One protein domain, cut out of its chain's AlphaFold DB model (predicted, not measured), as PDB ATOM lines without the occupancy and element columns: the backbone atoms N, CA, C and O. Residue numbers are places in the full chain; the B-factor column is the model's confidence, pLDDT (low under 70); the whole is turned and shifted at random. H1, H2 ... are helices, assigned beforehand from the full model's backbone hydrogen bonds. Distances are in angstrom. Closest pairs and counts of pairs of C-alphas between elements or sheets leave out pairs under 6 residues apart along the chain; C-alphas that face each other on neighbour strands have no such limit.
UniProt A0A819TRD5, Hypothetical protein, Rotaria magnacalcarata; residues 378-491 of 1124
ATOM      1  N   LEU A 378     182.362 229.884 214.400       88.38
ATOM      2  CA  LEU A 378     181.179 229.262 215.000       88.38
ATOM      3  C   LEU A 378     179.906 229.604 214.212       88.38
ATOM      4  O   LEU A 378     179.161 228.705 213.832       88.38
ATOM      5  N   PHE A 379     179.678 230.888 213.915       89.88
ATOM      6  CA  PHE A 379     178.519 231.315 213.124       89.88
ATOM      7  C   PHE A 379     178.547 230.778 211.699       89.88
ATOM      8  O   PHE A 379     177.500 230.438 211.164       89.88
ATOM      9  N   TYR A 380     179.726 230.655 211.091       91.12
ATOM     10  CA  TYR A 380     179.856 229.976 209.811       91.12
ATOM     11  C   TYR A 380     179.299 228.547 209.888       91.12
ATOM     12  O   TYR A 380     178.415 228.227 209.103       91.12
ATOM     13  N   TYR A 381     179.721 227.735 210.867       89.06
ATOM     14  CA  TYR A 381     179.231 226.358 211.015       89.06
ATOM     15  C   TYR A 381     177.735 226.278 211.338       89.06
ATOM     16  O   TYR A 381     177.047 225.431 210.774       89.06
ATOM     17  N   TYR A 382     177.195 227.180 212.167       87.06
ATOM     18  CA  TYR A 382     175.743 227.253 212.407       87.06
ATOM     19  C   TYR A 382     174.925 227.495 211.128       87.06
ATOM     20  O   TYR A 382     173.738 227.164 211.086       87.06
ATOM     21  N   GLY A 383     175.526 228.111 210.105       86.50
ATOM     22  CA  GLY A 383     174.867 228.383 208.829       86.50
ATOM     23  C   GLY A 383     175.280 227.476 207.673       86.50
ATOM     24  O   GLY A 383     174.582 227.467 206.665       86.50
ATOM     25  N   SER A 384     176.398 226.753 207.765       86.25
ATOM     26  CA  SER A 384     176.851 225.792 206.747       86.25
ATOM     27  C   SER A 384     176.591 224.334 207.126       86.25
ATOM     28  O   SER A 384     176.739 223.456 206.285       86.25
ATOM     29  N   SER A 385     176.227 224.044 208.378       87.19
ATOM     30  CA  SER A 385     176.009 222.679 208.873       87.19
ATOM     31  C   SER A 385     174.908 222.634 209.939       87.19
ATOM     32  O   SER A 385     175.152 222.192 211.060       87.19
ATOM     33  N   SER A 386     173.692 223.088 209.613       84.00
ATOM     34  CA  SER A 386     172.536 223.050 210.535       84.00
ATOM     35  C   SER A 386     172.283 221.648 211.097       84.00
ATOM     36  O   SER A 386     172.112 221.491 212.302       84.00
ATOM     37  N   ASP A 387     172.413 220.627 210.249       84.44
ATOM     38  CA  ASP A 387     172.253 219.214 210.594       84.44
ATOM     39  C   ASP A 387     173.168 218.729 211.724       84.44
ATOM     40  O   ASP A 387     172.810 217.790 212.442       84.44
ATOM     41  N   LEU A 388     174.366 219.318 211.853       90.00
ATOM     42  CA  LEU A 388     175.295 218.999 212.935       90.00
ATOM     43  C   LEU A 388     174.726 219.497 214.259       90.00
ATOM     44  O   LEU A 388     174.711 218.744 215.227       90.00
ATOM     45  N   PHE A 389     174.264 220.745 214.299       89.31
ATOM     46  CA  PHE A 389     173.723 221.342 215.516       89.31
ATOM     47  C   PHE A 389     172.409 220.674 215.912       89.31
ATOM     48  O   PHE A 389     172.303 220.245 217.055       89.31
ATOM     49  N   ASP A 390     171.493 220.449 214.967       87.69
ATOM     50  CA  ASP A 390     170.236 219.734 215.224       87.69
ATOM     51  C   ASP A 390     170.486 218.336 215.808       87.69
ATOM     52  O   ASP A 390     169.833 217.916 216.765       87.69
ATOM     53  N   PHE A 391     171.477 217.616 215.271       91.00
ATOM     54  CA  PHE A 391     171.853 216.313 215.805       91.00
ATOM     55  C   PHE A 391     172.488 216.421 217.190       91.00
ATOM     56  O   PHE A 391     172.049 215.730 218.103       91.00
ATOM     57  N   VAL A 392     173.471 217.304 217.376       89.38
ATOM     58  CA  VAL A 392     174.108 217.556 218.678       89.38
ATOM     59  C   VAL A 392     173.060 217.896 219.738       89.38
ATOM     60  O   VAL A 392     173.129 217.371 220.842       89.38
ATOM     61  N   ASP A 393     172.069 218.717 219.404       85.00
ATOM     62  CA  ASP A 393     170.995 219.116 220.311       85.00
ATOM     63  C   ASP A 393     170.027 217.973 220.647       85.00
ATOM     64  O   ASP A 393     169.453 217.958 221.734       85.00
ATOM     65  N   SER A 394     169.860 217.004 219.740       86.25
ATOM     66  CA  SER A 394     169.015 215.824 219.967       86.25
ATOM     67  C   SER A 394     169.621 214.800 220.938       86.25
ATOM     68  O   SER A 394     168.889 213.968 221.473       86.25
ATOM     69  N   LEU A 395     170.939 214.852 221.173       85.81
ATOM     70  CA  LEU A 395     171.658 213.856 221.969       85.81
ATOM     71  C   LEU A 395     171.684 214.195 223.462       85.81
ATOM     72  O   LEU A 395     171.972 215.323 223.878       85.81
ATOM     73  N   THR A 396     171.491 213.169 224.288       81.31
ATOM     74  CA  THR A 396     171.733 213.230 225.733       81.31
ATOM     75  C   THR A 396     173.218 213.035 226.063       81.31
ATOM     76  O   THR A 396     174.029 212.658 225.215       81.31
ATOM     77  N   ALA A 397     173.603 213.279 227.321       73.00
ATOM     78  CA  ALA A 397     174.964 212.997 227.786       73.00
ATOM     79  C   ALA A 397     175.326 211.502 227.665       73.00
ATOM     80  O   ALA A 397     176.472 211.168 227.365       73.00
ATOM     81  N   ASP A 398     174.341 210.619 227.840       69.25
ATOM     82  CA  ASP A 398     174.522 209.168 227.771       69.25
ATOM     83  C   ASP A 398     174.754 208.701 226.333       69.25
ATOM     84  O   ASP A 398     175.579 207.822 226.091       69.25
ATOM     85  N   ASP A 399     174.095 209.333 225.362       77.06
ATOM     86  CA  ASP A 399     174.286 209.029 223.943       77.06
ATOM     87  C   ASP A 399     175.717 209.328 223.486       77.06
ATOM     88  O   ASP A 399     176.318 208.547 222.745       77.06
ATOM     89  N   VAL A 400     176.295 210.429 223.976       80.25
ATOM     90  CA  VAL A 400     177.685 210.804 223.685       80.25
ATOM     91  C   VAL A 400     178.676 209.872 224.379       80.25
ATOM     92  O   VAL A 400     179.676 209.498 223.768       80.25
ATOM     93  N   TYR A 401     178.392 209.437 225.611       72.19
ATOM     94  CA  TYR A 401     179.222 208.447 226.303       72.19
ATOM     95  C   TYR A 401     179.209 207.090 225.581       72.19
ATOM     96  O   TYR A 401     180.262 206.505 225.331       72.19
ATOM     97  N   ASN A 402     178.032 206.624 225.157       70.25
ATOM     98  CA  ASN A 402     177.892 205.387 224.388       70.25
ATOM     99  C   ASN A 402     178.653 205.447 223.056       70.25
ATOM    100  O   ASN A 402     179.278 204.461 222.668       70.25
ATOM    101  N   LEU A 403     178.635 206.602 222.381       75.62
ATOM    102  CA  LEU A 403     179.431 206.835 221.176       75.62
ATOM    103  C   LEU A 403     180.938 206.752 221.454       75.62
ATOM    104  O   LEU A 403     181.655 206.153 220.662       75.62
ATOM    105  N   GLN A 404     181.425 207.308 222.567       75.44
ATOM    106  CA  GLN A 404     182.846 207.243 222.937       75.44
ATOM    107  C   GLN A 404     183.312 205.825 223.298       75.44
ATOM    108  O   GLN A 404     184.425 205.449 222.944       75.44
ATOM    109  N   GLU A 405     182.474 205.034 223.972       68.00
ATOM    110  CA  GLU A 405     182.790 203.643 224.329       68.00
ATOM    111  C   GLU A 405     182.814 202.727 223.100       68.00
ATOM    112  O   GLU A 405     183.735 201.930 222.934       68.00
ATOM    113  N   ALA A 406     181.830 202.869 222.208       65.81
ATOM    114  CA  ALA A 406     181.701 202.036 221.013       65.81
ATOM    115  C   ALA A 406     182.896 202.128 220.061       65.81
ATOM    116  O   ALA A 406     183.200 201.184 219.338       65.81
ATOM    117  N   VAL A 407     183.579 203.265 220.068       65.62
ATOM    118  CA  VAL A 407     184.751 203.523 219.234       65.62
ATOM    119  C   VAL A 407     185.937 202.624 219.579       65.62
ATOM    120  O   VAL A 407     186.770 202.385 218.713       65.62
ATOM    121  N   ASN A 408     185.997 202.073 220.795       58.12
ATOM    122  CA  ASN A 408     187.038 201.110 221.163       58.12
ATOM    123  C   ASN A 408     186.868 199.750 220.459       58.12
ATOM    124  O   ASN A 408     187.845 199.018 220.316       58.12
ATOM    125  N   ASP A 409     185.647 199.431 220.012       55.00
ATOM    126  CA  ASP A 409     185.277 198.132 219.435       55.00
ATOM    127  C   ASP A 409     185.086 198.182 217.907       55.00
ATOM    128  O   ASP A 409     184.819 197.155 217.276       55.00
ATOM    129  N   TRP A 410     185.164 199.368 217.297       63.97
ATOM    130  CA  TRP A 410     184.887 199.578 215.875       63.97
ATOM    131  C   TRP A 410     186.169 199.676 215.045       63.97
ATOM    132  O   TRP A 410     187.171 200.244 215.466       63.97
ATOM    133  N   ASP A 411     186.117 199.132 213.830       54.75
ATOM    134  CA  ASP A 411     187.214 199.184 212.861       54.75
ATOM    135  C   ASP A 411     187.393 200.625 212.328       54.75
ATOM    136  O   ASP A 411     186.412 201.273 211.947       54.75
ATOM    137  N   GLU A 412     188.631 201.137 212.271       55.84
ATOM    138  CA  GLU A 412     188.966 202.543 211.932       55.84
ATOM    139  C   GLU A 412     188.626 202.939 210.474       55.84
ATOM    140  O   GLU A 412     188.906 204.053 210.031       55.84
ATOM    141  N   THR A 413     188.007 202.042 209.705       56.91
ATOM    142  CA  THR A 413     187.725 202.193 208.273       56.91
ATOM    143  C   THR A 413     186.587 203.170 207.945       56.91
ATOM    144  O   THR A 413     186.525 203.654 206.816       56.91
ATOM    145  N   LEU A 414     185.697 203.488 208.899       58.53
ATOM    146  CA  LEU A 414     184.522 204.356 208.680       58.53
ATOM    147  C   LEU A 414     184.624 205.742 209.338       58.53
ATOM    148  O   LEU A 414     184.196 206.728 208.738       58.53
ATOM    149  N   VAL A 415     185.146 205.828 210.567       68.44
ATOM    150  CA  VAL A 415     185.376 207.085 211.306       68.44
ATOM    151  C   VAL A 415     186.577 206.904 212.222       68.44
ATOM    152  O   VAL A 415     186.656 205.926 212.956       68.44
ATOM    153  N   ASN A 416     187.489 207.876 212.224       74.56
ATOM    154  CA  ASN A 416     188.618 207.875 213.147       74.56
ATOM    155  C   ASN A 416     188.133 208.093 214.590       74.56
ATOM    156  O   ASN A 416     187.376 209.026 214.863       74.56
ATOM    157  N   THR A 417     188.647 207.303 215.530       76.19
ATOM    158  CA  THR A 417     188.437 207.444 216.977       76.19
ATOM    159  C   THR A 417     188.509 208.888 217.473       76.19
ATOM    160  O   THR A 417     187.651 209.365 218.220       76.19
ATOM    161  N   LYS A 418     189.496 209.640 216.982       82.12
ATOM    162  CA  LYS A 418     189.717 211.052 217.304       82.12
ATOM    163  C   LYS A 418     188.521 211.942 216.953       82.12
ATOM    164  O   LYS A 418     188.227 212.885 217.682       82.12
ATOM    165  N   THR A 419     187.819 211.636 215.865       85.06
ATOM    166  CA  THR A 419     186.663 212.399 215.384       85.06
ATOM    167  C   THR A 419     185.460 212.272 216.315       85.06
ATOM    168  O   THR A 419     184.762 213.258 216.537       85.06
ATOM    169  N   ILE A 420     185.252 211.114 216.948       84.62
ATOM    170  CA  ILE A 420     184.179 210.948 217.943       84.62
ATOM    171  C   ILE A 420     184.493 211.713 219.233       84.62
ATOM    172  O   ILE A 420     183.612 212.357 219.808       84.62
ATOM    173  N   PHE A 421     185.760 211.752 219.650       84.19
ATOM    174  CA  PHE A 421     186.175 212.614 220.761       84.19
ATOM    175  C   PHE A 421     186.018 214.105 220.434       84.19
ATOM    176  O   PHE A 421     185.559 214.869 221.285       84.19
ATOM    177  N   TYR A 422     186.329 214.516 219.202       88.94
ATOM    178  CA  TYR A 422     186.078 215.877 218.723       88.94
ATOM    179  C   TYR A 422     184.592 216.243 218.745       88.94
ATOM    180  O   TYR A 422     184.246 217.319 219.238       88.94
ATOM    181  N   PHE A 423     183.716 215.337 218.312       90.81
ATOM    182  CA  PHE A 423     182.267 215.514 218.392       90.81
ATOM    183  C   PHE A 423     181.784 215.687 219.840       90.81
ATOM    184  O   PHE A 423     181.028 216.610 220.148       90.81
ATOM    185  N   ALA A 424     182.297 214.874 220.768       87.19
ATOM    186  CA  ALA A 424     181.986 215.012 222.190       87.19
ATOM    187  C   ALA A 424     182.468 216.353 222.780       87.19
ATOM    188  O   ALA A 424     181.778 216.960 223.602       87.19
ATOM    189  N   THR A 425     183.633 216.853 222.343       89.62
ATOM    190  CA  THR A 425     184.117 218.192 222.723       89.62
ATOM    191  C   THR A 425     183.180 219.295 222.222       89.62
ATOM    192  O   THR A 425     182.892 220.223 222.980       89.62
ATOM    193  N   VAL A 426     182.654 219.180 220.994       91.00
ATOM    194  CA  VAL A 426     181.675 220.126 220.426       91.00
ATOM    195  C   VAL A 426     180.376 220.147 221.240       91.00
ATOM    196  O   VAL A 426     179.942 221.229 221.638       91.00
ATOM    197  N   LYS A 427     179.793 218.981 221.566       90.75
ATOM    198  CA  LYS A 427     178.589 218.898 222.418       90.75
ATOM    199  C   LYS A 427     178.814 219.566 223.774       90.75
ATOM    200  O   LYS A 427     178.033 220.418 224.181       90.75
ATOM    201  N   ASN A 428     179.910 219.221 224.450       89.12
ATOM    202  CA  ASN A 428     180.226 219.757 225.775       89.12
ATOM    203  C   ASN A 428     180.422 221.283 225.749       89.12
ATOM    204  O   ASN A 428     179.966 221.988 226.649       89.12
ATOM    205  N   PHE A 429     181.066 221.812 224.704       91.88
ATOM    206  CA  PHE A 429     181.187 223.256 224.512       91.88
ATOM    207  C   PHE A 429     179.811 223.929 224.390       91.88
ATOM    208  O   PHE A 429     179.544 224.909 225.090       91.88
ATOM    209  N   LEU A 430     178.938 223.392 223.533       90.00
ATOM    210  CA  LEU A 430     177.616 223.957 223.270       90.00
ATOM    211  C   LEU A 430     176.693 223.875 224.486       90.00
ATOM    212  O   LEU A 430     176.060 224.873 224.814       90.00
ATOM    213  N   ASP A 431     176.693 222.760 225.216       88.00
ATOM    214  CA  ASP A 431     175.907 222.612 226.447       88.00
ATOM    215  C   ASP A 431     176.292 223.655 227.495       88.00
ATOM    216  O   ASP A 431     175.430 224.303 228.094       88.00
ATOM    217  N   ARG A 432     177.599 223.876 227.689       88.94
ATOM    218  CA  ARG A 432     178.096 224.902 228.617       88.94
ATOM    219  C   ARG A 432     177.753 226.310 228.148       88.94
ATOM    220  O   ARG A 432     177.419 227.157 228.974       88.94
ATOM    221  N   ALA A 433     177.830 226.567 226.844       87.75
ATOM    222  CA  ALA A 433     177.475 227.863 226.282       87.75
ATOM    223  C   ALA A 433     175.970 228.149 226.411       87.75
ATOM    224  O   ALA A 433     175.600 229.234 226.851       87.75
ATOM    225  N   TYR A 434     175.101 227.180 226.111       87.69
ATOM    226  CA  TYR A 434     173.652 227.326 226.272       87.69
ATOM    227  C   TYR A 434     173.235 227.462 227.738       87.69
ATOM    228  O   TYR A 434     172.348 228.265 228.035       87.69
ATOM    229  N   ALA A 435     173.898 226.758 228.661       85.88
ATOM    230  CA  ALA A 435     173.695 226.956 230.094       85.88
ATOM    231  C   ALA A 435     174.062 228.389 230.518       85.88
ATOM    232  O   ALA A 435     173.243 229.078 231.120       85.88
ATOM    233  N   ALA A 436     175.233 228.889 230.104       86.31
ATOM    234  CA  ALA A 436     175.662 230.258 230.400       86.31
ATOM    235  C   ALA A 436     174.722 231.324 229.802       86.31
ATOM    236  O   ALA A 436     174.476 232.361 230.420       86.31
ATOM    237  N   ILE A 437     174.178 231.075 228.608       85.56
ATOM    238  CA  ILE A 437     173.178 231.948 227.988       85.56
ATOM    239  C   ILE A 437     171.870 231.926 228.786       85.56
ATOM    240  O   ILE A 437     171.344 232.993 229.089       85.56
ATOM    241  N   SER A 438     171.382 230.745 229.170       83.69
ATOM    242  CA  SER A 438     170.155 230.591 229.969       83.69
ATOM    243  C   SER A 438     170.277 231.287 231.331       83.69
ATOM    244  O   SER A 438     169.363 231.995 231.757       83.69
ATOM    245  N   ASP A 439     171.440 231.175 231.976       83.62
ATOM    246  CA  ASP A 439     171.737 231.852 233.242       83.62
ATOM    247  C   ASP A 439     171.738 233.382 233.093       83.62
ATOM    248  O   ASP A 439     171.197 234.086 233.949       83.62
ATOM    249  N   LYS A 440     172.298 233.921 231.997       82.31
ATOM    250  CA  LYS A 440     172.239 235.366 231.705       82.31
ATOM    251  C   LYS A 440     170.823 235.833 231.351       82.31
ATOM    252  O   LYS A 440     170.433 236.921 231.772       82.31
ATOM    253  N   GLN A 441     170.035 235.027 230.634       79.56
ATOM    254  CA  GLN A 441     168.625 235.327 230.335       79.56
ATOM    255  C   GLN A 441     167.784 235.459 231.604       79.56
ATOM    256  O   GLN A 441     166.924 236.333 231.681       79.56
ATOM    257  N   ALA A 442     168.063 234.648 232.624       78.62
ATOM    258  CA  ALA A 442     167.386 234.743 233.913       78.62
ATOM    259  C   ALA A 442     167.710 236.043 234.685       78.62
ATOM    260  O   ALA A 442     166.996 236.390 235.625       78.62
ATOM    261  N   GLN A 443     168.775 236.764 234.307       77.00
ATOM    262  CA  GLN A 443     169.273 237.950 235.012       77.00
ATOM    263  C   GLN A 443     168.963 239.280 234.302       77.00
ATOM    264  O   GLN A 443     168.995 240.326 234.955       77.00
ATOM    265  N   VAL A 444     168.667 239.279 232.995       75.25
ATOM    266  CA  VAL A 444     168.532 240.501 232.174       75.25
ATOM    267  C   VAL A 444     167.258 240.465 231.314       75.25
ATOM    268  O   VAL A 444     166.945 239.452 230.704       75.25
ATOM    269  N   ASN A 445     166.539 241.595 231.212       66.38
ATOM    270  CA  ASN A 445     165.248 241.694 230.501       66.38
ATOM    271  C   ASN A 445     165.320 241.504 228.969       66.38
ATOM    272  O   ASN A 445     164.306 241.191 228.354       66.38
ATOM    273  N   SER A 446     166.470 241.744 228.334       71.06
ATOM    274  CA  SER A 446     166.694 241.485 226.905       71.06
ATOM    275  C   SER A 446     168.184 241.291 226.657       71.06
ATOM    276  O   SER A 446     168.972 242.158 227.024       71.06
ATOM    277  N   LEU A 447     168.553 240.189 226.007       75.06
ATOM    278  CA  LEU A 447     169.924 239.956 225.551       75.06
ATOM    279  C   LEU A 447     170.224 240.801 224.315       75.06
ATOM    280  O   LEU A 447     169.443 240.803 223.360       75.06
ATOM    281  N   LEU A 448     171.369 241.475 224.315       80.62
ATOM    282  CA  LEU A 448     171.954 242.054 223.111       80.62
ATOM    283  C   LEU A 448     172.834 241.013 222.401       80.62
ATOM    284  O   LEU A 448     173.238 240.000 222.978       80.62
ATOM    285  N   PHE A 449     173.162 241.265 221.132       81.31
ATOM    286  CA  PHE A 449     174.040 240.387 220.350       81.31
ATOM    287  C   PHE A 449     175.431 240.240 220.995       81.31
ATOM    288  O   PHE A 449     176.027 239.165 220.983       81.31
ATOM    289  N   GLU A 450     175.925 241.305 221.622       82.25
ATOM    290  CA  GLU A 450     177.192 241.330 222.347       82.25
ATOM    291  C   GLU A 450     177.193 240.396 223.566       82.25
ATOM    292  O   GLU A 450     178.200 239.728 223.812       82.25
ATOM    293  N   ASP A 451     176.067 240.291 224.278       82.25
ATOM    294  CA  ASP A 451     175.937 239.432 225.459       82.25
ATOM    295  C   ASP A 451     176.019 237.946 225.078       82.25
ATOM    296  O   ASP A 451     176.654 237.154 225.782       82.25
ATOM    297  N   LEU A 452     175.427 237.581 223.930       82.88
ATOM    298  CA  LEU A 452     175.510 236.235 223.352       82.88
ATOM    299  C   LEU A 452     176.950 235.882 222.974       82.88
ATOM    300  O   LEU A 452     177.444 234.810 223.328       82.88
ATOM    301  N   ILE A 453     177.642 236.794 222.284       85.44
ATOM    302  CA  ILE A 453     179.044 236.596 221.897       85.44
ATOM    303  C   ILE A 453     179.922 236.412 223.134       85.44
ATOM    304  O   ILE A 453     180.837 235.588 223.116       85.44
ATOM    305  N   GLU A 454     179.671 237.175 224.198       85.75
ATOM    306  CA  GLU A 454     180.448 237.088 225.429       85.75
ATOM    307  C   GLU A 454     180.301 235.718 226.106       85.75
ATOM    308  O   GLU A 454     181.315 235.143 226.497       85.75
ATOM    309  N   CYS A 455     179.095 235.133 226.144       87.38
ATOM    310  CA  CYS A 455     178.892 233.777 226.673       87.38
ATOM    311  C   CYS A 455     179.737 232.734 225.934       87.38
ATOM    312  O   CYS A 455     180.460 231.961 226.564       87.38
ATOM    313  N   PHE A 456     179.709 232.733 224.598       88.44
ATOM    314  CA  PHE A 456     180.546 231.817 223.817       88.44
ATOM    315  C   PHE A 456     182.036 232.098 224.017       88.44
ATOM    316  O   PHE A 456     182.828 231.167 224.156       88.44
ATOM    317  N   ARG A 457     182.428 233.375 224.062       86.38
ATOM    318  CA  ARG A 457     183.823 233.793 224.232       86.38
ATOM    319  C   ARG A 457     184.394 233.352 225.578       86.38
ATOM    320  O   ARG A 457     185.546 232.932 225.620       86.38
ATOM    321  N   ASP A 458     183.623 233.449 226.656       85.88
ATOM    322  CA  ASP A 458     184.090 233.091 227.996       85.88
ATOM    323  C   ASP A 458     184.243 231.582 228.178       85.88
ATOM    324  O   ASP A 458     185.240 231.145 228.755       85.88
ATOM    325  N   ILE A 459     183.343 230.778 227.602       87.75
ATOM    326  CA  ILE A 459     183.512 229.318 227.576       87.75
ATOM    327  C   ILE A 459     184.723 228.928 226.714       87.75
ATOM    328  O   ILE A 459     185.512 228.078 227.125       87.75
ATOM    329  N   TRP A 460     184.930 229.588 225.567       86.44
ATOM    330  CA  TRP A 460     186.038 229.288 224.646       86.44
ATOM    331  C   TRP A 460     187.424 229.559 225.255       86.44
ATOM    332  O   TRP A 460     188.393 228.920 224.868       86.44
ATOM    333  N   LYS A 461     187.548 230.471 226.233       81.75
ATOM    334  CA  LYS A 461     188.828 230.760 226.922       81.75
ATOM    335  C   LYS A 461     189.357 229.594 227.768       81.75
ATOM    336  O   LYS A 461     190.478 229.673 228.263       81.75
ATOM    337  N   ASN A 462     188.561 228.554 227.997       81.25
ATOM    338  CA  ASN A 462     189.004 227.378 228.732       81.25
ATOM    339  C   ASN A 462     189.911 226.506 227.845       81.25
ATOM    340  O   ASN A 462     189.477 226.065 226.785       81.25
ATOM    341  N   ASN A 463     191.123 226.192 228.319       73.88
ATOM    342  CA  ASN A 463     192.118 225.365 227.613       73.88
ATOM    343  C   ASN A 463     191.571 223.999 227.136       73.88
ATOM    344  O   ASN A 463     192.130 223.384 226.235       73.88
ATOM    345  N   GLN A 464     190.473 223.498 227.723       76.25
ATOM    346  CA  GLN A 464     189.782 222.284 227.258       76.25
ATOM    347  C   GLN A 464     189.197 222.402 225.837       76.25
ATOM    348  O   GLN A 464     188.862 221.380 225.243       76.25
ATOM    349  N   PHE A 465     189.072 223.616 225.294       84.75
ATOM    350  CA  PHE A 465     188.526 223.896 223.961       84.75
ATOM    351  C   PHE A 465     189.579 224.455 222.988       84.75
ATOM    352  O   PHE A 465     189.240 225.042 221.954       84.75
ATOM    353  N   ASP A 466     190.864 224.254 223.285       76.12
ATOM    354  CA  ASP A 466     191.940 224.571 222.350       76.12
ATOM    355  C   ASP A 466     191.783 223.736 221.067       76.12
ATOM    356  O   ASP A 466     191.677 222.511 221.096       76.12
ATOM    357  N   GLY A 467     191.735 224.408 219.913       81.81
ATOM    358  CA  GLY A 467     191.529 223.752 218.617       81.81
ATOM    359  C   GLY A 467     190.073 223.403 218.275       81.81
ATOM    360  O   GLY A 467     189.853 222.691 217.301       81.81
ATOM    361  N   LEU A 468     189.076 223.932 218.997       87.06
ATOM    362  CA  LEU A 468     187.648 223.647 218.766       87.06
ATOM    363  C   LEU A 468     187.177 223.863 217.311       87.06
ATOM    364  O   LEU A 468     186.279 223.162 216.851       87.06
ATOM    365  N   SER A 469     187.808 224.762 216.546       84.25
ATOM    366  CA  SER A 469     187.519 224.938 215.113       84.25
ATOM    367  C   SER A 469     187.773 223.668 214.286       84.25
ATOM    368  O   SER A 469     186.967 223.355 213.413       84.25
ATOM    369  N   LEU A 470     188.838 222.913 214.593       86.69
ATOM    370  CA  LEU A 470     189.103 221.600 213.985       86.69
ATOM    371  C   LEU A 470     188.072 220.562 214.436       86.69
ATOM    372  O   LEU A 470     187.705 219.679 213.663       86.69
ATOM    373  N   CYS A 471     187.590 220.666 215.677       90.44
ATOM    374  CA  CYS A 471     186.563 219.761 216.178       90.44
ATOM    375  C   CYS A 471     185.237 219.958 215.434       90.44
ATOM    376  O   CYS A 471     184.624 218.965 215.047       90.44
ATOM    377  N   PHE A 472     184.821 221.208 215.188       88.25
ATOM    378  CA  PHE A 472     183.642 221.514 214.368       88.25
ATOM    379  C   PHE A 472     183.792 220.991 212.937       88.25
ATOM    380  O   PHE A 472     182.892 220.314 212.449       88.25
ATOM    381  N   GLU A 473     184.942 221.230 212.302       87.81
ATOM    382  CA  GLU A 473     185.226 220.769 210.938       87.81
ATOM    383  C   GLU A 473     185.149 219.240 210.819       87.81
ATOM    384  O   GLU A 473     184.408 218.703 209.997       87.81
ATOM    385  N   SER A 474     185.865 218.525 211.693       88.75
ATOM    386  CA  SER A 474     185.910 217.061 211.671       88.75
ATOM    387  C   SER A 474     184.546 216.437 211.980       88.75
ATOM    388  O   SER A 474     184.174 215.439 211.357       88.75
ATOM    389  N   SER A 475     183.792 217.043 212.902       90.31
ATOM    390  CA  SER A 475     182.447 216.594 213.275       90.31
ATOM    391  C   SER A 475     181.435 216.810 212.153       90.31
ATOM    392  O   SER A 475     180.622 215.927 211.900       90.31
ATOM    393  N   ALA A 476     181.498 217.956 211.465       87.38
ATOM    394  CA  ALA A 476     180.622 218.261 210.338       87.38
ATOM    395  C   ALA A 476     180.869 217.299 209.167       87.38
ATOM    396  O   ALA A 476     179.927 216.684 208.672       87.38
ATOM    397  N   LEU A 477     182.136 217.092 208.786       88.19
ATOM    398  CA  LEU A 477     182.508 216.205 207.675       88.19
ATOM    399  C   LEU A 477     182.118 214.740 207.915       88.19
ATOM    400  O   LEU A 477     181.795 214.025 206.972       88.19
ATOM    401  N   SER A 478     182.139 214.288 209.172       89.06
ATOM    402  CA  SER A 478     181.869 212.884 209.523       89.06
ATOM    403  C   SER A 478     180.454 212.641 210.053       89.06
ATOM    404  O   SER A 478     180.145 211.528 210.478       89.06
ATOM    405  N   LEU A 479     179.576 213.650 210.030       89.19
ATOM    406  CA  LEU A 479     178.269 213.616 210.690       89.19
ATOM    407  C   LEU A 479     177.407 212.411 210.285       89.19
ATOM    408  O   LEU A 479     176.799 211.779 211.148       89.19
ATOM    409  N   ALA A 480     177.366 212.068 208.994       84.75
ATOM    410  CA  ALA A 480     176.584 210.934 208.494       84.75
ATOM    411  C   ALA A 480     177.031 209.605 209.125       84.75
ATOM    412  O   ALA A 480     176.204 208.793 209.547       84.75
ATOM    413  N   SER A 481     178.344 209.411 209.255       82.06
ATOM    414  CA  SER A 481     178.913 208.223 209.881       82.06
ATOM    415  C   SER A 481     178.665 208.204 211.392       82.06
ATOM    416  O   SER A 481     178.299 207.162 211.929       82.06
ATOM    417  N   ILE A 482     178.761 209.354 212.073       85.19
ATOM    418  CA  ILE A 482     178.445 209.474 213.509       85.19
ATOM    419  C   ILE A 482     176.964 209.143 213.771       85.19
ATOM    420  O   ILE A 482     176.661 208.352 214.665       85.19
ATOM    421  N   LYS A 483     176.039 209.681 212.959       84.62
ATOM    422  CA  LYS A 483     174.595 209.378 213.026       84.62
ATOM    423  C   LYS A 483     174.327 207.881 212.847       84.62
ATOM    424  O   LYS A 483     173.546 207.301 213.597       84.62
ATOM    425  N   ARG A 484     175.003 207.240 211.889       80.12
ATOM    426  CA  ARG A 484     174.885 205.794 211.653       80.12
ATOM    427  C   ARG A 484     175.365 204.970 212.850       80.12
ATOM    428  O   ARG A 484     174.649 204.065 213.268       80.12
ATOM    429  N   ILE A 485     176.529 205.300 213.415       76.75
ATOM    430  CA  ILE A 485     177.061 204.630 214.611       76.75
ATOM    431  C   ILE A 485     176.057 204.755 215.765       76.75
ATOM    432  O   ILE A 485     175.712 203.760 216.395       76.75
ATOM    433  N   HIS A 486     175.530 205.959 216.002       80.25
ATOM    434  CA  HIS A 486     174.553 206.208 217.060       80.25
ATOM    435  C   HIS A 486     173.276 205.357 216.908       80.25
ATOM    436  O   HIS A 486     172.819 204.749 217.881       80.25
ATOM    437  N   LEU A 487     172.728 205.253 215.692       72.81
ATOM    438  CA  LEU A 487     171.548 204.425 215.408       72.81
ATOM    439  C   LEU A 487     171.825 202.931 215.620       72.81
ATOM    440  O   LEU A 487     171.070 202.253 216.316       72.81
ATOM    441  N   GLU A 488     172.937 202.422 215.078       67.38
ATOM    442  CA  GLU A 488     173.305 201.009 215.216       67.38
ATOM    443  C   GLU A 488     173.563 200.613 216.678       67.38
ATOM    444  O   GLU A 488     173.209 199.504 217.090       67.38
ATOM    445  N   LEU A 489     174.158 201.509 217.472       66.06
ATOM    446  CA  LEU A 489     174.369 201.294 218.903       66.06
ATOM    447  C   LEU A 489     173.058 201.274 219.670       66.06
ATOM    448  O   LEU A 489     172.859 200.385 220.488       66.06
ATOM    449  N   THR A 490     172.145 202.203 219.399       60.62
ATOM    450  CA  THR A 490     170.884 202.297 220.145       60.62
ATOM    451  C   THR A 490     170.042 201.026 219.978       60.62
ATOM    452  O   THR A 490     169.546 200.481 220.967       60.62
ATOM    453  N   ASP A 491     169.970 200.476 218.764       59.06
ATOM    454  CA  ASP A 491     169.234 199.237 218.491       59.06
ATOM    455  C   ASP A 491     169.938 197.988 219.046       59.06
ATOM    456  O   ASP A 491     169.299 197.141 219.685       59.06
TER     457      ASP A 491
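This is residues 378 to 491 of the 1124 residues of the protein "Hypothetical protein" of Rotaria magnacalcarata (UniProt A0A819TRD5). One long helix, H4, forms the spine of an elongated body; H3 folds back beside its first half and H5 beside its second half, while H6 crosses its first half. H1 and H2 lie near H6, and H7 crosses H3. The 114 printed residues include seven named helices, H1 to H7 in chain order, and no named strand: all helix, with mostly crossed packing. The whole is compact, with a radius of gyration of the C-alphas of 15.2 A and spans of 49 by 26 by 26 A.

H1 is residues 378 to 384, beginning at C-alpha 378 (181.179, 229.262, 215.000). H2 is residues 386 to 394 and H3 397 to 406. H4, residues 417 to 441, is 36.7 A long, from C-alpha 417 (188.437, 207.444, 216.977). H5 is residues 449 to 460, 16.9 A, and H6 468 to 477. H7, residues 479 to 491, is 18.7 A long and ends at C-alpha 491 (169.234, 199.237, 218.491).

H4 is the hub. With residues 419 to 426 alone it touches H6, closest C-alphas Tyr 422 and Cys 471, 4.7 A, at a steep tilt of 63 degrees. H3 and H4 form a hairpin at 9 degrees, closest C-alphas Val 400 and Ala 424, 6.2 A. H4 and H5 form another at 44 degrees, closest C-alphas Ala 433 and Phe 456, 5.6 A. H7 touches H3 about perpendicular at 87 degrees, closest C-alphas Leu 403 and His 486, 6.4 A. H1 and H2 are each close to H6 but not clearly touching, with closest C-alphas 7.4 A and 6.0 A away. In each helix every O i to N i+4 pair is within hydrogen-bond range.

The two C-alphas farthest apart, Asp 411 and Asn 445, are 51.0 A apart. The printed part has no cut and no long link. Its mean pLDDT is 80.9; residues 398, 405 to 415, 445 and 488 to 491 are under 70.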